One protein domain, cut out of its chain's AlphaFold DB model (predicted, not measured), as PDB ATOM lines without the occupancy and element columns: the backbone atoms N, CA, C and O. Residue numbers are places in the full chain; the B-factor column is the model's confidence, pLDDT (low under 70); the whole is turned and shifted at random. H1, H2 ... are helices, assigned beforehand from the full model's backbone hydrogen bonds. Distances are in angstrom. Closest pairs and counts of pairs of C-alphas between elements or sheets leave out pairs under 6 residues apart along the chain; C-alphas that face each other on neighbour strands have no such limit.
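This is residues 5 to 95 of the 97 residues of an uncharacterized protein of Clostridium leptum CAG:27 (UniProt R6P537). One long helix, H5, runs along one side of an elongated body, and the four shorter helices pack on it one after another: H4 and then H3 at its first part, H1 and H2 at its last part. H1 and H3 stand nearly at right angles to H5 and also meet each other, while H3 and H4 form a helical hairpin at one end of the body and H2 lies toward the other. The printed part has 91 residues, with five named helices in the order H1, H2, H3, H4, H5 and no named strand; the class is all helix, and the helix packing is mostly crossed. The whole is compact, with a radius of gyration of the C-alphas of 12.7 A, and its C-alphas span 39 by 24 by 23 A.

Start at the hub, H5, residues 76 to 94, which touches four other helices. Its residues 76 to 80 touch residues 65 to 69 of H4, residues 61 to 72, at a steep tilt of 61 degrees, opposite ways; the closest C-alphas, of Ala 69 and Gln 76, are 5.3 A apart. Next, its residues 79 to 83 touch residues 47 to 51 of H3, residues 45 to 56, about perpendicular at 86 degrees, closest at C-alphas Leu 51 and Met 83, 6.9 A. Residues 87 to 91 touch residues 6 to 10 of H1, residues 5 to 18, about perpendicular at 83 degrees, closest at C-alphas Ile 9 and Glu 87, 6.4 A. Residues 86 to 94 touch H2, residues 27 to 40, at a steep tilt of 45 degrees, opposite ways, closest at C-alphas Ala 39 and Glu 89, 5.5 A. Look outward to the hairpin of H3 and H4: residues 50 to 55 of H3 touch H4, opposite ways at 36 degrees, only just a steep tilt, with C-alphas Val 54 and Asn 64 closest at 5.0 A. H1 touches residues 52 to 56 of H3, about perpendicular at 79 degrees, closest at C-alphas Arg 14 and Tyr 55, 5.0 A. H4 is apart from H1 and from H2. In H1, H2, H3, H4 and H5 every O i to N i+4 pair is within hydrogen-bond range.

Find C-alpha 76 at (-22.848, -15.278, 44.863); from there H5 runs 27.1 A to C-alpha 94 at (-26.411, 1.631, 23.974). H1 begins at C-alpha 5, at (-29.686, -8.875, 24.782), and measures 20.1 A to C-alpha 18. H2 measures 20.2 A from C-alpha 27 to C-alpha 40. H3, from C-alpha 45 to C-alpha 56, and H4, from C-alpha 61 to C-alpha 72, are shorter.

The two C-alphas farthest apart are those of Ser 26 and His 73, 39.5 A. The printed part has no cut; the link from H1 to H2 is short, and the other three are tight. The mean pLDDT of the printed part is 92.2, and no printed residue is under 70.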
ATOM      1  N   ARG A   5     -30.353 -10.050  24.207       75.88
ATOM      2  CA  ARG A   5     -29.686  -8.875  24.782       75.88
ATOM      3  C   ARG A   5     -28.624  -9.233  25.825       75.88
ATOM      4  O   ARG A   5     -27.499  -8.756  25.729       75.88
ATOM      5  N   THR A   6     -28.945 -10.087  26.798       82.00
ATOM      6  CA  THR A   6     -27.974 -10.523  27.816       82.00
ATOM      7  C   THR A   6     -26.798 -11.266  27.181       82.00
ATOM      8  O   THR A   6     -25.659 -11.070  27.589       82.00
ATOM      9  N   ALA A   7     -27.030 -12.104  26.167       85.06
ATOM     10  CA  ALA A   7     -25.933 -12.792  25.480       85.06
ATOM     11  C   ALA A   7     -25.000 -11.803  24.758       85.06
ATOM     12  O   ALA A   7     -23.779 -11.920  24.880       85.06
ATOM     13  N   TYR A   8     -25.571 -10.804  24.081       86.19
ATOM     14  CA  TYR A   8     -24.821  -9.747  23.409       86.19
ATOM     15  C   TYR A   8     -24.002  -8.892  24.388       86.19
ATOM     16  O   TYR A   8     -22.789  -8.783  24.240       86.19
ATOM     17  N   ILE A   9     -24.617  -8.372  25.454       88.12
ATOM     18  CA  ILE A   9     -23.917  -7.518  26.428       88.12
ATOM     19  C   ILE A   9     -22.772  -8.273  27.114       88.12
ATOM     20  O   ILE A   9     -21.694  -7.722  27.329       88.12
ATOM     21  N   ARG A  10     -22.957  -9.566  27.401       90.25
ATOM     22  CA  ARG A  10     -21.884 -10.411  27.945       90.25
ATOM     23  C   ARG A  10     -20.731 -10.594  26.968       90.25
ATOM     24  O   ARG A  10     -19.588 -10.682  27.408       90.25
ATOM     25  N   HIS A  11     -21.009 -10.661  25.669       89.81
ATOM     26  CA  HIS A  11     -19.969 -10.673  24.647       89.81
ATOM     27  C   HIS A  11     -19.192  -9.349  24.631       89.81
ATOM     28  O   HIS A  11     -17.963  -9.385  24.688       89.81
ATOM     29  N   CYS A  12     -19.880  -8.202  24.665       91.44
ATOM     30  CA  CYS A  12     -19.240  -6.886  24.761       91.44
ATOM     31  C   CYS A  12     -18.355  -6.775  26.014       91.44
ATOM     32  O   CYS A  12     -17.200  -6.367  25.915       91.44
ATOM     33  N   MET A  13     -18.852  -7.219  27.174       92.56
ATOM     34  CA  MET A  13     -18.089  -7.193  28.427       92.56
ATOM     35  C   MET A  13     -16.869  -8.110  28.414       92.56
ATOM     36  O   MET A  13     -15.816  -7.725  28.913       92.56
ATOM     37  N   ARG A  14     -16.979  -9.305  27.824       92.00
ATOM     38  CA  ARG A  14     -15.833 -10.207  27.622       92.00
ATOM     39  C   ARG A  14     -14.784  -9.573  26.720       92.00
ATOM     40  O   ARG A  14     -13.600  -9.589  27.042       92.00
ATOM     41  N   TYR A  15     -15.221  -8.980  25.611       90.94
ATOM     42  CA  TYR A  15     -14.326  -8.264  24.711       90.94
ATOM     43  C   TYR A  15     -13.620  -7.114  25.438       90.94
ATOM     44  O   TYR A  15     -12.398  -7.020  25.368       90.94
ATOM     45  N   TYR A  16     -14.353  -6.301  26.198       93.06
ATOM     46  CA  TYR A  16     -13.790  -5.220  27.005       93.06
ATOM     47  C   TYR A  16     -12.766  -5.732  28.033       93.06
ATOM     48  O   TYR A  16     -11.627  -5.270  28.060       93.06
ATOM     49  N   ALA A  17     -13.135  -6.731  28.842       90.19
ATOM     50  CA  ALA A  17     -12.310  -7.226  29.944       90.19
ATOM     51  C   ALA A  17     -10.995  -7.886  29.487       90.19
ATOM     52  O   ALA A  17     -10.011  -7.868  30.238       90.19
ATOM     53  N   CYS A  18     -10.976  -8.452  28.274       88.00
ATOM     54  CA  CYS A  18      -9.809  -9.106  27.678       88.00
ATOM     55  C   CYS A  18      -8.961  -8.185  26.785       88.00
ATOM     56  O   CYS A  18      -7.826  -8.537  26.475       88.00
ATOM     57  N   ASN A  19      -9.476  -7.024  26.362       86.75
ATOM     58  CA  ASN A  19      -8.791  -6.120  25.434       86.75
ATOM     59  C   ASN A  19      -8.623  -4.719  26.050       86.75
ATOM     60  O   ASN A  19      -9.383  -3.811  25.707       86.75
ATOM     61  N   PRO A  20      -7.613  -4.512  26.921       76.50
ATOM     62  CA  PRO A  20      -7.339  -3.198  27.510       76.50
ATOM     63  C   PRO A  20      -6.879  -2.163  26.471       76.50
ATOM     64  O   PRO A  20      -7.116  -0.976  26.650       76.50
ATOM     65  N   ASN A  21      -6.275  -2.609  25.363       82.81
ATOM     66  CA  ASN A  21      -5.871  -1.769  24.231       82.81
ATOM     67  C   ASN A  21      -6.593  -2.231  22.951       82.81
ATOM     68  O   ASN A  21      -5.997  -2.939  22.130       82.81
ATOM     69  N   PRO A  22      -7.886  -1.907  22.780       84.38
ATOM     70  CA  PRO A  22      -8.670  -2.416  21.664       84.38
ATOM     71  C   PRO A  22      -8.269  -1.754  20.337       84.38
ATOM     72  O   PRO A  22      -8.070  -0.543  20.245       84.38
ATOM     73  N   LYS A  23      -8.219  -2.555  19.269       86.94
ATOM     74  CA  LYS A  23      -8.214  -2.063  17.884       86.94
ATOM     75  C   LYS A  23      -9.608  -2.271  17.305       86.94
ATOM     76  O   LYS A  23      -9.956  -3.389  16.929       86.94
ATOM     77  N   PHE A  24     -10.401  -1.205  17.267       89.62
ATOM     78  CA  PHE A  24     -11.774  -1.265  16.773       89.62
ATOM     79  C   PHE A  24     -11.802  -1.490  15.261       89.62
ATOM     80  O   PHE A  24     -11.158  -0.758  14.509       89.62
ATOM     81  N   LYS A  25     -12.572  -2.481  14.817       86.81
ATOM     82  CA  LYS A  25     -12.819  -2.775  13.398       86.81
ATOM     83  C   LYS A  25     -14.060  -2.057  12.879       86.81
ATOM     84  O   LYS A  25     -14.231  -1.929  11.671       86.81
ATOM     85  N   SER A  26     -14.930  -1.587  13.774       90.06
ATOM     86  CA  SER A  26     -16.141  -0.852  13.417       90.06
ATOM     87  C   SER A  26     -16.499   0.235  14.432       90.06
ATOM     88  O   SER A  26     -16.052   0.231  15.582       90.06
ATOM     89  N   ILE A  27     -17.361   1.164  14.006       90.19
ATOM     90  CA  ILE A  27     -17.948   2.184  14.889       90.19
ATOM     91  C   ILE A  27     -18.795   1.520  15.985       90.19
ATOM     92  O   ILE A  27     -18.768   1.972  17.126       90.19
ATOM     93  N   ALA A  28     -19.500   0.432  15.661       88.31
ATOM     94  CA  ALA A  28     -20.320  -0.303  16.621       88.31
ATOM     95  C   ALA A  28     -19.468  -0.920  17.740       88.31
ATOM     96  O   ALA A  28     -19.759  -0.687  18.907       88.31
ATOM     97  N   GLU A  29     -18.363  -1.597  17.402       88.69
ATOM     98  CA  GLU A  29     -17.427  -2.145  18.399       88.69
ATOM     99  C   GLU A  29     -16.840  -1.051  19.296       88.69
ATOM    100  O   GLU A  29     -16.725  -1.230  20.508       88.69
ATOM    101  N   LYS A  30     -16.501   0.105  18.709       92.38
ATOM    102  CA  LYS A  30     -16.038   1.270  19.468       92.38
ATOM    103  C   LYS A  30     -17.100   1.707  20.478       92.38
ATOM    104  O   LYS A  30     -16.792   1.879  21.653       92.38
ATOM    105  N   GLN A  31     -18.347   1.872  20.041       92.75
ATOM    106  CA  GLN A  31     -19.447   2.271  20.923       92.75
ATOM    107  C   GLN A  31     -19.738   1.230  22.011       92.75
ATOM    108  O   GLN A  31     -19.986   1.614  23.150       92.75
ATOM    109  N   ASP A  32     -19.683  -0.063  21.687       91.88
ATOM    110  CA  ASP A  32     -19.868  -1.156  22.648       91.88
ATOM    111  C   ASP A  32     -18.806  -1.110  23.748       91.88
ATOM    112  O   ASP A  32     -19.129  -1.187  24.935       91.88
ATOM    113  N   TRP A  33     -17.542  -0.928  23.361       93.94
ATOM    114  CA  TRP A  33     -16.431  -0.842  24.302       93.94
ATOM    115  C   TRP A  33     -16.561   0.383  25.217       93.94
ATOM    116  O   TRP A  33     -16.479   0.243  26.435       93.94
ATOM    117  N   TYR A  34     -16.867   1.563  24.661       94.00
ATOM    118  CA  TYR A  34     -17.086   2.774  25.466       94.00
ATOM    119  C   TYR A  34     -18.330   2.686  26.353       94.00
ATOM    120  O   TYR A  34     -18.356   3.277  27.431       94.00
ATOM    121  N   ALA A  35     -19.371   1.964  25.937       94.31
ATOM    122  CA  ALA A  35     -20.525   1.723  26.796       94.31
ATOM    123  C   ALA A  35     -20.144   0.853  28.002       94.31
ATOM    124  O   ALA A  35     -20.550   1.172  29.115       94.31
ATOM    125  N   CYS A  36     -19.322  -0.183  27.807       94.62
ATOM    126  CA  CYS A  36     -18.789  -0.993  28.906       94.62
ATOM    127  C   CYS A  36     -17.926  -0.149  29.858       94.62
ATOM    128  O   CYS A  36     -18.134  -0.182  31.071       94.62
ATOM    129  N   GLU A  37     -17.014   0.662  29.311       94.69
ATOM    130  CA  GLU A  37     -16.154   1.560  30.092       94.69
ATOM    131  C   GLU A  37     -16.974   2.550  30.931       94.69
ATOM    132  O   GLU A  37     -16.750   2.704  32.131       94.69
ATOM    133  N   ASN A  38     -17.957   3.212  30.315       95.31
ATOM    134  CA  ASN A  38     -18.798   4.185  31.005       95.31
ATOM    135  C   ASN A  38     -19.742   3.525  32.017       95.31
ATOM    136  O   ASN A  38     -19.951   4.091  33.086       95.31
ATOM    137  N   ALA A  39     -20.260   2.327  31.734       95.69
ATOM    138  CA  ALA A  39     -21.091   1.589  32.681       95.69
ATOM    139  C   ALA A  39     -20.313   1.229  33.954       95.69
ATOM    140  O   ALA A  39     -20.835   1.358  35.060       95.69
ATOM    141  N   LEU A  40     -19.040   0.841  33.824       95.06
ATOM    142  CA  LEU A  40     -18.197   0.512  34.973       95.06
ATOM    143  C   LEU A  40     -17.952   1.713  35.894       95.06
ATOM    144  O   LEU A  40     -17.763   1.513  37.091       95.06
ATOM    145  N   LYS A  41     -18.016   2.958  35.398       95.12
ATOM    146  CA  LYS A  41     -17.841   4.169  36.226       95.12
ATOM    147  C   LYS A  41     -18.897   4.312  37.328       95.12
ATOM    148  O   LYS A  41     -18.626   4.986  38.316       95.12
ATOM    149  N   PHE A  42     -20.057   3.664  37.198       94.44
ATOM    150  CA  PHE A  42     -21.111   3.670  38.221       94.44
ATOM    151  C   PHE A  42     -20.851   2.716  39.399       94.44
ATOM    152  O   PHE A  42     -21.630   2.691  40.352       94.44
ATOM    153  N   PHE A  43     -19.784   1.920  39.339       95.88
ATOM    154  CA  PHE A  43     -19.441   0.921  40.348       95.88
ATOM    155  C   PHE A  43     -18.235   1.363  41.181       95.88
ATOM    156  O   PHE A  43     -17.397   2.146  40.730       95.88
ATOM    157  N   SER A  44     -18.139   0.845  42.408       96.31
ATOM    158  CA  SER A  44     -16.934   1.002  43.228       96.31
ATOM    159  C   SER A  44     -15.759   0.247  42.599       96.31
ATOM    160  O   SER A  44     -15.976  -0.706  41.853       96.31
ATOM    161  N   ASP A  45     -14.518   0.627  42.906       95.62
ATOM    162  CA  ASP A  45     -13.347  -0.050  42.328       95.62
ATOM    163  C   ASP A  45     -13.315  -1.544  42.675       95.62
ATOM    164  O   ASP A  45     -13.088  -2.378  41.803       95.62
ATOM    165  N   ARG A  46     -13.716  -1.902  43.901       95.00
ATOM    166  CA  ARG A  46     -13.877  -3.304  44.309       95.00
ATOM    167  C   ARG A  46     -14.929  -4.045  43.478       95.00
ATOM    168  O   ARG A  46     -14.696  -5.175  43.059       95.00
ATOM    169  N   ASP A  47     -16.092  -3.435  43.245       96.12
ATOM    170  CA  ASP A  47     -17.144  -4.059  42.433       96.12
ATOM    171  C   ASP A  47     -16.704  -4.199  40.966       96.12
ATOM    172  O   ASP A  47     -17.011  -5.209  40.329       96.12
ATOM    173  N   LYS A  48     -15.960  -3.217  40.430       95.75
ATOM    174  CA  LYS A  48     -15.374  -3.294  39.083       95.75
ATOM    175  C   LYS A  48     -14.421  -4.476  38.974       95.75
ATOM    176  O   LYS A  48     -14.542  -5.231  38.016       95.75
ATOM    177  N   ASP A  49     -13.525  -4.666  39.938       95.00
ATOM    178  CA  ASP A  49     -12.560  -5.772  39.917       95.00
ATOM    179  C   ASP A  49     -13.263  -7.134  39.908       95.00
ATOM    180  O   ASP A  49     -12.931  -8.000  39.096       95.00
ATOM    181  N   ILE A  50     -14.307  -7.294  40.730       95.94
ATOM    182  CA  ILE A  50     -15.149  -8.499  40.748       95.94
ATOM    183  C   ILE A  50     -15.808  -8.724  39.382       95.94
ATOM    184  O   ILE A  50     -15.751  -9.824  38.831       95.94
ATOM    185  N   LEU A  51     -16.434  -7.690  38.814       95.62
ATOM    186  CA  LEU A  51     -17.099  -7.781  37.512       95.62
ATOM    187  C   LEU A  51     -16.103  -8.121  36.395       95.62
ATOM    188  O   LEU A  51     -16.367  -9.006  35.579       95.62
ATOM    189  N   LEU A  52     -14.946  -7.459  36.369       95.12
ATOM    190  CA  LEU A  52     -13.899  -7.704  35.380       95.12
ATOM    191  C   LEU A  52     -13.347  -9.119  35.482       95.12
ATOM    192  O   LEU A  52     -13.189  -9.762  34.447       95.12
ATOM    193  N   PHE A  53     -13.120  -9.629  36.692       94.44
ATOM    194  CA  PHE A  53     -12.732 -11.020  36.901       94.44
ATOM    195  C   PHE A  53     -13.769 -11.977  36.300       94.44
ATOM    196  O   PHE A  53     -13.431 -12.836  35.484       94.44
ATOM    197  N   VAL A  54     -15.053 -11.776  36.621       95.00
ATOM    198  CA  VAL A  54     -16.134 -12.659  36.157       95.00
ATOM    199  C   VAL A  54     -16.207 -12.739  34.629       95.00
ATOM    200  O   VAL A  54     -16.459 -13.815  34.076       95.00
ATOM    201  N   TYR A  55     -15.985 -11.617  33.938       93.62
ATOM    202  CA  TYR A  55     -16.034 -11.552  32.477       93.62
ATOM    203  C   TYR A  55     -14.712 -11.878  31.778       93.62
ATOM    204  O   TYR A  55     -14.755 -12.254  30.610       93.62
ATOM    205  N   ARG A  56     -13.559 -11.754  32.439       91.62
ATOM    206  CA  ARG A  56     -12.247 -12.047  31.838       91.62
ATOM    207  C   ARG A  56     -11.947 -13.544  31.785       91.62
ATOM    208  O   ARG A  56     -11.334 -14.011  30.830       91.62
ATOM    209  N   GLU A  57     -12.373 -14.288  32.799       89.31
ATOM    210  CA  GLU A  57     -12.054 -15.709  32.931       89.31
ATOM    211  C   GLU A  57     -12.745 -16.572  31.857       89.31
ATOM    212  O   GLU A  57     -13.931 -16.404  31.547       89.31
ATOM    213  N   SER A  58     -12.017 -17.556  31.320       82.75
ATOM    214  CA  SER A  58     -12.463 -18.408  30.207       82.75
ATOM    215  C   SER A  58     -13.501 -19.475  30.580       82.75
ATOM    216  O   SER A  58     -14.038 -20.125  29.682       82.75
ATOM    217  N   ASN A  59     -13.796 -19.675  31.869       86.38
ATOM    218  CA  ASN A  59     -14.773 -20.676  32.308       86.38
ATOM    219  C   ASN A  59     -16.219 -20.215  32.070       86.38
ATOM    220  O   ASN A  59     -16.511 -19.159  31.485       86.38
ATOM    221  N   THR A  60     -17.170 -21.033  32.523       90.31
ATOM    222  CA  THR A  60     -18.566 -20.615  32.515       90.31
ATOM    223  C   THR A  60     -18.760 -19.434  33.468       90.31
ATOM    224  O   THR A  60     -18.093 -19.309  34.491       90.31
ATOM    225  N   ILE A  61     -19.717 -18.560  33.148       91.00
ATOM    226  CA  ILE A  61     -20.065 -17.425  34.017       91.00
ATOM    227  C   ILE A  61     -20.424 -17.900  35.433       91.00
ATOM    228  O   ILE A  61     -20.099 -17.215  36.392       91.00
ATOM    229  N   SER A  62     -21.070 -19.064  35.568       92.94
ATOM    230  CA  SER A  62     -21.444 -19.602  36.879       92.94
ATOM    231  C   SER A  62     -20.212 -19.962  37.708       92.94
ATOM    232  O   SER A  62     -20.143 -19.598  38.879       92.94
ATOM    233  N   ASP A  63     -19.221 -20.611  37.093       94.81
ATOM    234  CA  ASP A  63     -17.970 -20.973  37.770       94.81
ATOM    235  C   ASP A  63     -17.177 -19.725  38.156       94.81
ATOM    236  O   ASP A  63     -16.652 -19.631  39.264       94.81
ATOM    237  N   ASN A  64     -17.135 -18.729  37.268       95.19
ATOM    238  CA  ASN A  64     -16.459 -17.467  37.542       95.19
ATOM    239  C   ASN A  64     -17.130 -16.704  38.696       95.19
ATOM    240  O   ASN A  64     -16.435 -16.165  39.551       95.19
ATOM    241  N   VAL A  65     -18.469 -16.689  38.760       96.12
ATOM    242  CA  VAL A  65     -19.219 -16.100  39.885       96.12
ATOM    243  C   VAL A  65     -18.923 -16.839  41.188       96.12
ATOM    244  O   VAL A  65     -18.673 -16.194  42.204       96.12
ATOM    245  N   TYR A  66     -18.903 -18.174  41.167       96.25
ATOM    246  CA  TYR A  66     -18.534 -18.972  42.337       96.25
ATOM    247  C   TYR A  66     -17.119 -18.633  42.826       96.25
ATOM    248  O   TYR A  66     -16.932 -18.329  44.003       96.25
ATOM    249  N   ARG A  67     -16.131 -18.615  41.924       96.25
ATOM    250  CA  ARG A  67     -14.741 -18.281  42.262       96.25
ATOM    251  C   ARG A  67     -14.611 -16.870  42.822       96.25
ATOM    252  O   ARG A  67     -14.034 -16.698  43.889       96.25
ATOM    253  N   ALA A  68     -15.219 -15.886  42.164       95.94
ATOM    254  CA  ALA A  68     -15.209 -14.503  42.626       95.94
ATOM    255  C   ALA A  68     -15.824 -14.362  44.027       95.94
ATOM    256  O   ALA A  68     -15.297 -13.623  44.856       95.94
ATOM    257  N   ALA A  69     -16.910 -15.091  44.307       96.50
ATOM    258  CA  ALA A  69     -17.558 -15.113  45.615       96.50
ATOM    259  C   ALA A  69     -16.648 -15.693  46.706       96.50
ATOM    260  O   ALA A  69     -16.544 -15.104  47.784       96.50
ATOM    261  N   VAL A  70     -15.960 -16.802  46.412       96.44
ATOM    262  CA  VAL A  70     -14.995 -17.432  47.327       96.44
ATOM    263  C   VAL A  70     -13.802 -16.510  47.587       96.44
ATOM    264  O   VAL A  70     -13.491 -16.247  48.744       96.44
ATOM    265  N   GLU A  71     -13.178 -15.973  46.535       94.88
ATOM    266  CA  GLU A  71     -11.988 -15.113  46.630       94.88
ATOM    267  C   GLU A  71     -12.274 -13.785  47.355       94.88
ATOM    268  O   GLU A  71     -11.421 -13.270  48.073       94.88
ATOM    269  N   ASN A  72     -13.484 -13.234  47.209       93.88
ATOM    270  CA  ASN A  72     -13.865 -11.958  47.823       93.88
ATOM    271  C   ASN A  72     -14.623 -12.104  49.152       93.88
ATOM    272  O   ASN A  72     -14.974 -11.079  49.745       93.88
ATOM    273  N   HIS A  73     -14.887 -13.334  49.605       95.25
ATOM    274  CA  HIS A  73     -15.705 -13.649  50.783       95.25
ATOM    275  C   HIS A  73     -17.095 -12.983  50.765       95.25
ATOM    276  O   HIS A  73     -17.547 -12.416  51.761       95.25
ATOM    277  N   ILE A  74     -17.784 -13.038  49.622       95.69
ATOM    278  CA  ILE A  74     -19.128 -12.465  49.438       95.69
ATOM    279  C   ILE A  74     -20.117 -13.503  48.908       95.69
ATOM    280  O   ILE A  74     -19.742 -14.532  48.359       95.69
ATOM    281  N   ASN A  75     -21.414 -13.230  49.051       96.06
ATOM    282  CA  ASN A  75     -22.462 -14.109  48.534       96.06
ATOM    283  C   ASN A  75     -22.527 -14.055  46.991       96.06
ATOM    284  O   ASN A  75     -22.511 -12.970  46.412       96.06
ATOM    285  N   GLN A  76     -22.686 -15.203  46.325       95.81
ATOM    286  CA  GLN A  76     -22.848 -15.278  44.863       95.81
ATOM    287  C   GLN A  76     -24.009 -14.416  44.343       95.81
ATOM    288  O   GLN A  76     -23.878 -13.786  43.296       95.81
ATOM    289  N   ASN A  77     -25.120 -14.329  45.084       96.00
ATOM    290  CA  ASN A  77     -26.276 -13.506  44.715       96.00
ATOM    291  C   ASN A  77     -25.898 -12.030  44.572       96.00
ATOM    292  O   ASN A  77     -26.344 -11.374  43.639       96.00
ATOM    293  N   ARG A  78     -24.989 -11.529  45.419       95.88
ATOM    294  CA  ARG A  78     -24.494 -10.152  45.314       95.88
ATOM    295  C   ARG A  78     -23.777  -9.914  43.984       95.88
ATOM    296  O   ARG A  78     -23.920  -8.845  43.400       95.88
ATOM    297  N   ILE A  79     -23.022 -10.897  43.499       96.19
ATOM    298  CA  ILE A  79     -22.315 -10.810  42.215       96.19
ATOM    299  C   ILE A  79     -23.310 -10.879  41.055       96.19
ATOM    300  O   ILE A  79     -23.208 -10.089  40.119       96.19
ATOM    301  N   TRP A  80     -24.315 -11.754  41.140       95.56
ATOM    302  CA  TRP A  80     -25.402 -11.785  40.161       95.56
ATOM    303  C   TRP A  80     -26.140 -10.443  40.078       95.56
ATOM    304  O   TRP A  80     -26.374  -9.956  38.972       95.56
ATOM    305  N   ASP A  81     -26.426  -9.803  41.212       96.06
ATOM    306  CA  ASP A  81     -27.052  -8.478  41.249       96.06
ATOM    307  C   ASP A  81     -26.164  -7.404  40.606       96.06
ATOM    308  O   ASP A  81     -26.648  -6.573  39.835       96.06
ATOM    309  N   LEU A  82     -24.853  -7.428  40.882       95.94
ATOM    310  CA  LEU A  82     -23.885  -6.531  40.242       95.94
ATOM    311  C   LEU A  82     -23.886  -6.706  38.721       95.94
ATOM    312  O   LEU A  82     -23.938  -5.718  37.989       95.94
ATOM    313  N   MET A  83     -23.884  -7.950  38.245       94.81
ATOM    314  CA  MET A  83     -23.936  -8.252  36.816       94.81
ATOM    315  C   MET A  83     -25.232  -7.762  36.172       94.81
ATOM    316  O   MET A  83     -25.186  -7.159  35.106       94.81
ATOM    317  N   VAL A  84     -26.387  -7.985  36.808       94.06
ATOM    318  CA  VAL A  84     -27.680  -7.509  36.291       94.06
ATOM    319  C   VAL A  84     -27.690  -5.988  36.182       94.06
ATOM    320  O   VAL A  84     -28.098  -5.454  35.152       94.06
ATOM    321  N   ARG A  85     -27.198  -5.285  37.209       94.69
ATOM    322  CA  ARG A  85     -27.090  -3.822  37.180       94.69
ATOM    323  C   ARG A  85     -26.156  -3.355  36.070       94.69
ATOM    324  O   ARG A  85     -26.515  -2.447  35.330       94.69
ATOM    325  N   LEU A  86     -24.999  -3.995  35.904       94.88
ATOM    326  CA  LEU A  86     -24.060  -3.650  34.837       94.88
ATOM    327  C   LEU A  86     -24.694  -3.858  33.455       94.88
ATOM    328  O   LEU A  86     -24.618  -2.976  32.603       94.88
ATOM    329  N   GLU A  87     -25.359  -4.996  33.244       92.94
ATOM    330  CA  GLU A  87     -26.051  -5.291  31.988       92.94
ATOM    331  C   GLU A  87     -27.140  -4.247  31.680       92.94
ATOM    332  O   GLU A  87     -27.296  -3.838  30.530       92.94
ATOM    333  N   GLN A  88     -27.866  -3.772  32.695       92.38
ATOM    334  CA  GLN A  88     -28.860  -2.707  32.539       92.38
ATOM    335  C   GLN A  88     -28.227  -1.361  32.172       92.38
ATOM    336  O   GLN A  88     -28.733  -0.684  31.277       92.38
ATOM    337  N   GLU A  89     -27.126  -0.972  32.817       93.62
ATOM    338  CA  GLU A  89     -26.446   0.292  32.505       93.62
ATOM    339  C   GLU A  89     -25.847   0.285  31.094       93.62
ATOM    340  O   GLU A  89     -26.009   1.252  30.349       93.62
ATOM    341  N   ILE A  90     -25.253  -0.832  30.663       92.81
ATOM    342  CA  ILE A  90     -24.759  -0.975  29.285       92.81
ATOM    343  C   ILE A  90     -25.915  -0.885  28.285       92.81
ATOM    344  O   ILE A  90     -25.794  -0.201  27.268       92.81
ATOM    345  N   ALA A  91     -27.050  -1.534  28.573       90.50
ATOM    346  CA  ALA A  91     -28.223  -1.466  27.706       90.50
ATOM    347  C   ALA A  91     -28.726  -0.023  27.544       90.50
ATOM    348  O   ALA A  91     -28.968   0.403  26.417       90.50
ATOM    349  N   LYS A  92     -28.817   0.749  28.634       90.94
ATOM    350  CA  LYS A  92     -29.210   2.168  28.590       90.94
ATOM    351  C   LYS A  92     -28.236   3.002  27.757       90.94
ATOM    352  O   LYS A  92     -28.667   3.733  26.873       90.94
ATOM    353  N   LEU A  93     -26.929   2.851  27.985       91.31
ATOM    354  CA  LEU A  93     -25.891   3.591  27.253       91.31
ATOM    355  C   LEU A  93     -25.861   3.263  25.754       91.31
ATOM    356  O   LEU A  93     -25.454   4.096  24.946       91.31
ATOM    357  N   ARG A  94     -26.295   2.058  25.375       88.06
ATOM    358  CA  ARG A  94     -26.411   1.631  23.974       88.06
ATOM    359  C   ARG A  94     -27.774   1.917  23.346       88.06
ATOM    360  O   ARG A  94     -27.916   1.687  22.150       88.06
ATOM    361  N   GLY A  95     -28.755   2.405  24.109       86.38
ATOM    362  CA  GLY A  95     -30.127   2.585  23.624       86.38
ATOM    363  C   GLY A  95     -30.849   1.261  23.337       86.38
ATOM    364  O   GLY A  95     -31.686   1.197  22.444       86.38
TER     365      GLY A  95